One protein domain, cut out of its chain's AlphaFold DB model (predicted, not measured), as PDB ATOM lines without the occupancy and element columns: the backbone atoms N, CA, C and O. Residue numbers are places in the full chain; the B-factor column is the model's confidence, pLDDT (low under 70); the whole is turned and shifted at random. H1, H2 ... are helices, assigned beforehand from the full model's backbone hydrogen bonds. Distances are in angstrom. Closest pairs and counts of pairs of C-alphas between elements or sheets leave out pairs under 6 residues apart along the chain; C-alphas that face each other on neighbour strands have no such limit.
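This is residues 30 to 80 of the 248 residues of a protein of Capsicum chinense (UniProt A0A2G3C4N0). Two helices meet near their ends as an open V: the long H2 makes one arm and the shorter H1 the other, with a tight turn at the corner. Most of both arms sticks out, namely residues 30 to 41 and 55 to 80. The printed part has 51 residues with two named helices, H1 then H2, and no named strand; the class is all helix. It is extended, with a radius of gyration of the C-alphas of 17.1 A, and flat, spanning 49 by 31 by 6 A.

H2, residues 48 to 76, and H1, residues 30 to 45, are close but not clearly touching: the closest C-alphas, those of Ala 51 and Val 43, are 6.3 A apart. They run opposite ways at a steep tilt of 54 degrees. In H1 every O i to N i+4 pair is within hydrogen-bond range; in H2, 24 of 25 are.

H2 measures 41.9 A from C-alpha 48 at (218.525, 189.600, 173.068) to C-alpha 76 at (215.230, 220.459, 201.213). H1 measures 23.1 A and begins at C-alpha 30, (234.127, 212.466, 166.958).

The C-alphas farthest apart, those of Tyr 45 and Pro 78, are 49.3 A apart. The printed part has no cut, and the link from H1 to H2 is tight. Mean pLDDT of the printed part is 78.6; residues 30 to 34, 42 to 43, 45 to 46 and 48 are under 70.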
ATOM      1  N   THR A  30     233.667 213.821 167.317       50.72
ATOM      2  CA  THR A  30     234.127 212.466 166.958       50.72
ATOM      3  C   THR A  30     234.035 211.460 168.110       50.72
ATOM      4  O   THR A  30     233.783 210.281 167.884       50.72
ATOM      5  N   VAL A  31     234.209 211.903 169.361       53.34
ATOM      6  CA  VAL A  31     234.168 211.002 170.533       53.34
ATOM      7  C   VAL A  31     232.754 210.450 170.777       53.34
ATOM      8  O   VAL A  31     232.599 209.303 171.193       53.34
ATOM      9  N   VAL A  32     231.714 211.231 170.462       56.28
ATOM     10  CA  VAL A  32     230.312 210.822 170.650       56.28
ATOM     11  C   VAL A  32     229.904 209.727 169.655       56.28
ATOM     12  O   VAL A  32     229.189 208.799 170.034       56.28
ATOM     13  N   SER A  33     230.386 209.776 168.406       59.41
ATOM     14  CA  SER A  33     230.062 208.749 167.404       59.41
ATOM     15  C   SER A  33     230.723 207.400 167.711       59.41
ATOM     16  O   SER A  33     230.073 206.362 167.582       59.41
ATOM     17  N   ALA A  34     231.973 207.406 168.187       67.81
ATOM     18  CA  ALA A  34     232.676 206.189 168.592       67.81
ATOM     19  C   ALA A  34     231.987 205.489 169.778       67.81
ATOM     20  O   ALA A  34     231.788 204.274 169.747       67.81
ATOM     21  N   ALA A  35     231.549 206.251 170.789       71.12
ATOM     22  CA  ALA A  35     230.813 205.705 171.929       71.12
ATOM     23  C   ALA A  35     229.482 205.053 171.505       71.12
ATOM     24  O   ALA A  35     229.179 203.938 171.931       71.12
ATOM     25  N   ALA A  36     228.717 205.703 170.619       73.75
ATOM     26  CA  ALA A  36     227.459 205.158 170.107       73.75
ATOM     27  C   ALA A  36     227.659 203.850 169.313       73.75
ATOM     28  O   ALA A  36     226.893 202.901 169.491       73.75
ATOM     29  N   ALA A  37     228.710 203.768 168.490       76.69
ATOM     30  CA  ALA A  37     229.040 202.560 167.734       76.69
ATOM     31  C   ALA A  37     229.429 201.382 168.649       76.69
ATOM     32  O   ALA A  37     228.960 200.263 168.440       76.69
ATOM     33  N   ILE A  38     230.228 201.628 169.694       76.56
ATOM     34  CA  ILE A  38     230.624 200.595 170.668       76.56
ATOM     35  C   ILE A  38     229.402 200.065 171.435       76.56
ATOM     36  O   ILE A  38     229.266 198.853 171.607       76.56
ATOM     37  N   ILE A  39     228.479 200.945 171.839       74.00
ATOM     38  CA  ILE A  39     227.221 200.544 172.493       74.00
ATOM     39  C   ILE A  39     226.365 199.691 171.546       74.00
ATOM     40  O   ILE A  39     225.872 198.642 171.958       74.00
ATOM     41  N   ALA A  40     226.229 200.080 170.273       75.06
ATOM     42  CA  ALA A  40     225.472 199.303 169.290       75.06
ATOM     43  C   ALA A  40     226.065 197.897 169.072       75.06
ATOM     44  O   ALA A  40     225.323 196.913 169.071       75.06
ATOM     45  N   VAL A  41     227.394 197.776 168.962       74.38
ATOM     46  CA  VAL A  41     228.072 196.473 168.830       74.38
ATOM     47  C   VAL A  41     227.883 195.615 170.084       74.38
ATOM     48  O   VAL A  41     227.572 194.433 169.960       74.38
ATOM     49  N   LEU A  42     227.982 196.192 171.288       67.75
ATOM     50  CA  LEU A  42     227.715 195.474 172.543       67.75
ATOM     51  C   LEU A  42     226.266 194.970 172.641       67.75
ATOM     52  O   LEU A  42     226.047 193.854 173.108       67.75
ATOM     53  N   VAL A  43     225.287 195.749 172.168       66.69
ATOM     54  CA  VAL A  43     223.865 195.354 172.129       66.69
ATOM     55  C   VAL A  43     223.604 194.227 171.121       66.69
ATOM     56  O   VAL A  43     222.764 193.370 171.382       66.69
ATOM     57  N   VAL A  44     224.330 194.183 169.999       70.38
ATOM     58  CA  VAL A  44     224.239 193.076 169.027       70.38
ATOM     59  C   VAL A  44     224.961 191.819 169.531       70.38
ATOM     60  O   VAL A  44     224.483 190.709 169.310       70.38
ATOM     61  N   TYR A  45     226.090 191.978 170.230       66.88
ATOM     62  CA  TYR A  45     226.900 190.864 170.737       66.88
ATOM     63  C   TYR A  45     226.279 190.189 171.973       66.88
ATOM     64  O   TYR A  45     226.336 188.967 172.122       66.88
ATOM     65  N   MET A  46     225.627 190.964 172.845       63.59
ATOM     66  CA  MET A  46     224.832 190.449 173.961       63.59
ATOM     67  C   MET A  46     223.437 190.059 173.467       63.59
ATOM     68  O   MET A  46     222.488 190.833 173.588       63.59
ATOM     69  N   GLY A  47     223.319 188.845 172.916       72.75
ATOM     70  CA  GLY A  47     222.076 188.315 172.345       72.75
ATOM     71  C   GLY A  47     220.836 188.592 173.209       72.75
ATOM     72  O   GLY A  47     220.902 188.566 174.437       72.75
ATOM     73  N   THR A  48     219.700 188.853 172.553       69.94
ATOM     74  CA  THR A  48     218.525 189.600 173.068       69.94
ATOM     75  C   THR A  48     218.076 189.323 174.510       69.94
ATOM     76  O   THR A  48     217.596 190.238 175.174       69.94
ATOM     77  N   LYS A  49     218.247 188.100 175.025       71.69
ATOM     78  CA  LYS A  49     217.920 187.716 176.412       71.69
ATOM     79  C   LYS A  49     218.842 188.340 177.474       71.69
ATOM     80  O   LYS A  49     218.392 188.570 178.590       71.69
ATOM     81  N   ALA A  50     220.106 188.611 177.150       72.56
ATOM     82  CA  ALA A  50     221.048 189.282 178.050       72.56
ATOM     83  C   ALA A  50     220.851 190.808 178.025       72.56
ATOM     84  O   ALA A  50     220.821 191.449 179.077       72.56
ATOM     85  N   ALA A  51     220.636 191.381 176.835       72.62
ATOM     86  CA  ALA A  51     220.382 192.811 176.665       72.62
ATOM     87  C   ALA A  51     219.151 193.295 177.457       72.62
ATOM     88  O   ALA A  51     219.211 194.348 178.093       72.62
ATOM     89  N   THR A  52     218.056 192.521 177.490       78.62
ATOM     90  CA  THR A  52     216.857 192.877 178.272       78.62
ATOM     91  C   THR A  52     217.103 192.864 179.779       78.62
ATOM     92  O   THR A  52     216.629 193.767 180.468       78.62
ATOM     93  N   MET A  53     217.872 191.906 180.307       82.00
ATOM     94  CA  MET A  53     218.239 191.889 181.730       82.00
ATOM     95  C   MET A  53     219.089 193.109 182.105       82.00
ATOM     96  O   MET A  53     218.761 193.802 183.069       82.00
ATOM     97  N   VAL A  54     220.119 193.432 181.314       82.25
ATOM     98  CA  VAL A  54     220.976 194.610 181.554       82.25
ATOM     99  C   VAL A  54     220.169 195.909 181.469       82.25
ATOM    100  O   VAL A  54     220.284 196.753 182.357       82.25
ATOM    101  N   ALA A  55     219.299 196.054 180.466       81.81
ATOM    102  CA  ALA A  55     218.419 197.216 180.334       81.81
ATOM    103  C   ALA A  55     217.441 197.351 181.518       81.81
ATOM    104  O   ALA A  55     217.225 198.457 182.012       81.81
ATOM    105  N   THR A  56     216.896 196.236 182.014       85.94
ATOM    106  CA  THR A  56     215.970 196.223 183.160       85.94
ATOM    107  C   THR A  56     216.675 196.645 184.451       85.94
ATOM    108  O   THR A  56     216.154 197.477 185.193       85.94
ATOM    109  N   VAL A  57     217.887 196.133 184.701       91.31
ATOM    110  CA  VAL A  57     218.709 196.519 185.864       91.31
ATOM    111  C   VAL A  57     219.136 197.989 185.779       91.31
ATOM    112  O   VAL A  57     219.042 198.707 186.774       91.31
ATOM    113  N   ALA A  58     219.536 198.469 184.598       90.50
ATOM    114  CA  ALA A  58     219.891 199.873 184.386       90.50
ATOM    115  C   ALA A  58     218.695 200.818 184.608       90.50
ATOM    116  O   ALA A  58     218.840 201.847 185.270       90.50
ATOM    117  N   LEU A  59     217.503 200.453 184.119       90.50
ATOM    118  CA  LEU A  59     216.272 201.215 184.347       90.50
ATOM    119  C   LEU A  59     215.898 201.242 185.836       90.50
ATOM    120  O   LEU A  59     215.585 202.306 186.366       90.50
ATOM    121  N   ALA A  60     215.977 200.101 186.527       93.12
ATOM    122  CA  ALA A  60     215.705 200.016 187.962       93.12
ATOM    123  C   ALA A  60     216.675 200.885 188.784       93.12
ATOM    124  O   ALA A  60     216.239 201.632 189.661       93.12
ATOM    125  N   ALA A  61     217.972 200.859 188.461       94.38
ATOM    126  CA  ALA A  61     218.971 201.718 189.096       94.38
ATOM    127  C   ALA A  61     218.682 203.211 188.855       94.38
ATOM    128  O   ALA A  61     218.709 204.005 189.797       94.38
ATOM    129  N   LEU A  62     218.334 203.595 187.623       92.81
ATOM    130  CA  LEU A  62     217.982 204.975 187.280       92.81
ATOM    131  C   LEU A  62     216.715 205.449 188.014       92.81
ATOM    132  O   LEU A  62     216.697 206.559 188.544       92.81
ATOM    133  N   LEU A  63     215.687 204.603 188.122       91.50
ATOM    134  CA  LEU A  63     214.485 204.906 188.905       91.50
ATOM    135  C   LEU A  63     214.800 205.080 190.399       91.50
ATOM    136  O   LEU A  63     214.312 206.031 191.009       91.50
ATOM    137  N   MET A  64     215.663 204.241 190.980       92.69
ATOM    138  CA  MET A  64     216.112 204.393 192.372       92.69
ATOM    139  C   MET A  64     216.877 205.710 192.598       92.69
ATOM    140  O   MET A  64     216.653 206.391 193.604       92.69
ATOM    141  N   VAL A  65     217.719 206.127 191.646       94.38
ATOM    142  CA  VAL A  65     218.404 207.434 191.689       94.38
ATOM    143  C   VAL A  65     217.403 208.591 191.591       94.38
ATOM    144  O   VAL A  65     217.488 209.542 192.365       94.38
ATOM    145  N   LEU A  66     216.401 208.509 190.713       86.31
ATOM    146  CA  LEU A  66     215.362 209.542 190.598       86.31
ATOM    147  C   LEU A  66     214.473 209.632 191.849       86.31
ATOM    148  O   LEU A  66     214.118 210.736 192.267       86.31
ATOM    149  N   ILE A  67     214.133 208.502 192.477       92.19
ATOM    150  CA  ILE A  67     213.339 208.458 193.716       92.19
ATOM    151  C   ILE A  67     214.132 209.047 194.889       92.19
ATOM    152  O   ILE A  67     213.609 209.889 195.620       92.19
ATOM    153  N   THR A  68     215.400 208.659 195.051       88.69
ATOM    154  CA  THR A  68     216.272 209.210 196.104       88.69
ATOM    155  C   THR A  68     216.529 210.703 195.901       88.69
ATOM    156  O   THR A  68     216.365 211.471 196.849       88.69
ATOM    157  N   PHE A  69     216.796 211.151 194.670       88.44
ATOM    158  CA  PHE A  69     216.907 212.574 194.338       88.44
ATOM    159  C   PHE A  69     215.617 213.348 194.652       88.44
ATOM    160  O   PHE A  69     215.661 214.379 195.323       88.44
ATOM    161  N   ARG A  70     214.447 212.830 194.248       83.38
ATOM    162  CA  ARG A  70     213.141 213.443 194.553       83.38
ATOM    163  C   ARG A  70     212.875 213.520 196.058       83.38
ATOM    164  O   ARG A  70     212.320 214.517 196.515       83.38
ATOM    165  N   SER A  71     213.289 212.509 196.822       84.75
ATOM    166  CA  SER A  71     213.203 212.501 198.287       84.75
ATOM    167  C   SER A  71     214.105 213.571 198.913       84.75
ATOM    168  O   SER A  71     213.635 214.375 199.713       84.75
ATOM    169  N   ILE A  72     215.365 213.676 198.475       86.69
ATOM    170  CA  ILE A  72     216.312 214.711 198.930       86.69
ATOM    171  C   ILE A  72     215.778 216.121 198.631       86.69
ATOM    172  O   ILE A  72     215.752 216.976 199.517       86.69
ATOM    173  N   VAL A  73     215.275 216.360 197.415       81.62
ATOM    174  CA  VAL A  73     214.657 217.642 197.027       81.62
ATOM    175  C   VAL A  73     213.414 217.953 197.873       81.62
ATOM    176  O   VAL A  73     213.191 219.108 198.233       81.62
ATOM    177  N   PHE A  74     212.624 216.942 198.246       83.06
ATOM    178  CA  PHE A  74     211.485 217.113 199.151       83.06
ATOM    179  C   PHE A  74     211.924 217.457 200.587       83.06
ATOM    180  O   PHE A  74     211.326 218.338 201.200       83.06
ATOM    181  N   GLN A  75     213.002 216.849 201.094       85.12
ATOM    182  CA  GLN A  75     213.573 217.163 202.414       85.12
ATOM    183  C   GLN A  75     214.247 218.548 202.474       85.12
ATOM    184  O   GLN A  75     214.316 219.155 203.539       85.12
ATOM    185  N   LEU A  76     214.697 219.090 201.337       82.94
ATOM    186  CA  LEU A  76     215.230 220.459 201.213       82.94
ATOM    187  C   LEU A  76     214.139 221.540 201.075       82.94
ATOM    188  O   LEU A  76     214.419 222.730 201.231       82.94
ATOM    189  N   LYS A  77     212.883 221.146 200.830       78.75
ATOM    190  CA  LYS A  77     211.728 222.047 200.692       78.75
ATOM    191  C   LYS A  77     211.496 223.013 201.875       78.75
ATOM    192  O   LYS A  77     211.223 224.176 201.583       78.75
ATOM    193  N   PRO A  78     211.610 222.624 203.166       80.06
ATOM    194  CA  PRO A  78     211.504 223.575 204.282       80.06
ATOM    195  C   PRO A  78     212.641 224.608 204.326       80.06
ATOM    196  O   PRO A  78     212.458 225.673 204.904       80.06
ATOM    197  N   PHE A  79     213.792 224.325 203.705       80.94
ATOM    198  CA  PHE A  79     214.949 225.225 203.694       80.94
ATOM    199  C   PHE A  79     214.869 226.279 202.573       80.94
ATOM    200  O   PHE A  79     215.351 227.397 202.740       80.94
ATOM    201  N   PHE A  80     214.226 225.948 201.443       78.31
ATOM    202  CA  PHE A  80     214.094 226.837 200.275       78.31
ATOM    203  C   PHE A  80     212.667 226.851 199.675       78.31
ATOM    204  O   PHE A  80     212.478 226.497 198.504       78.31
TER     205      PHE A  80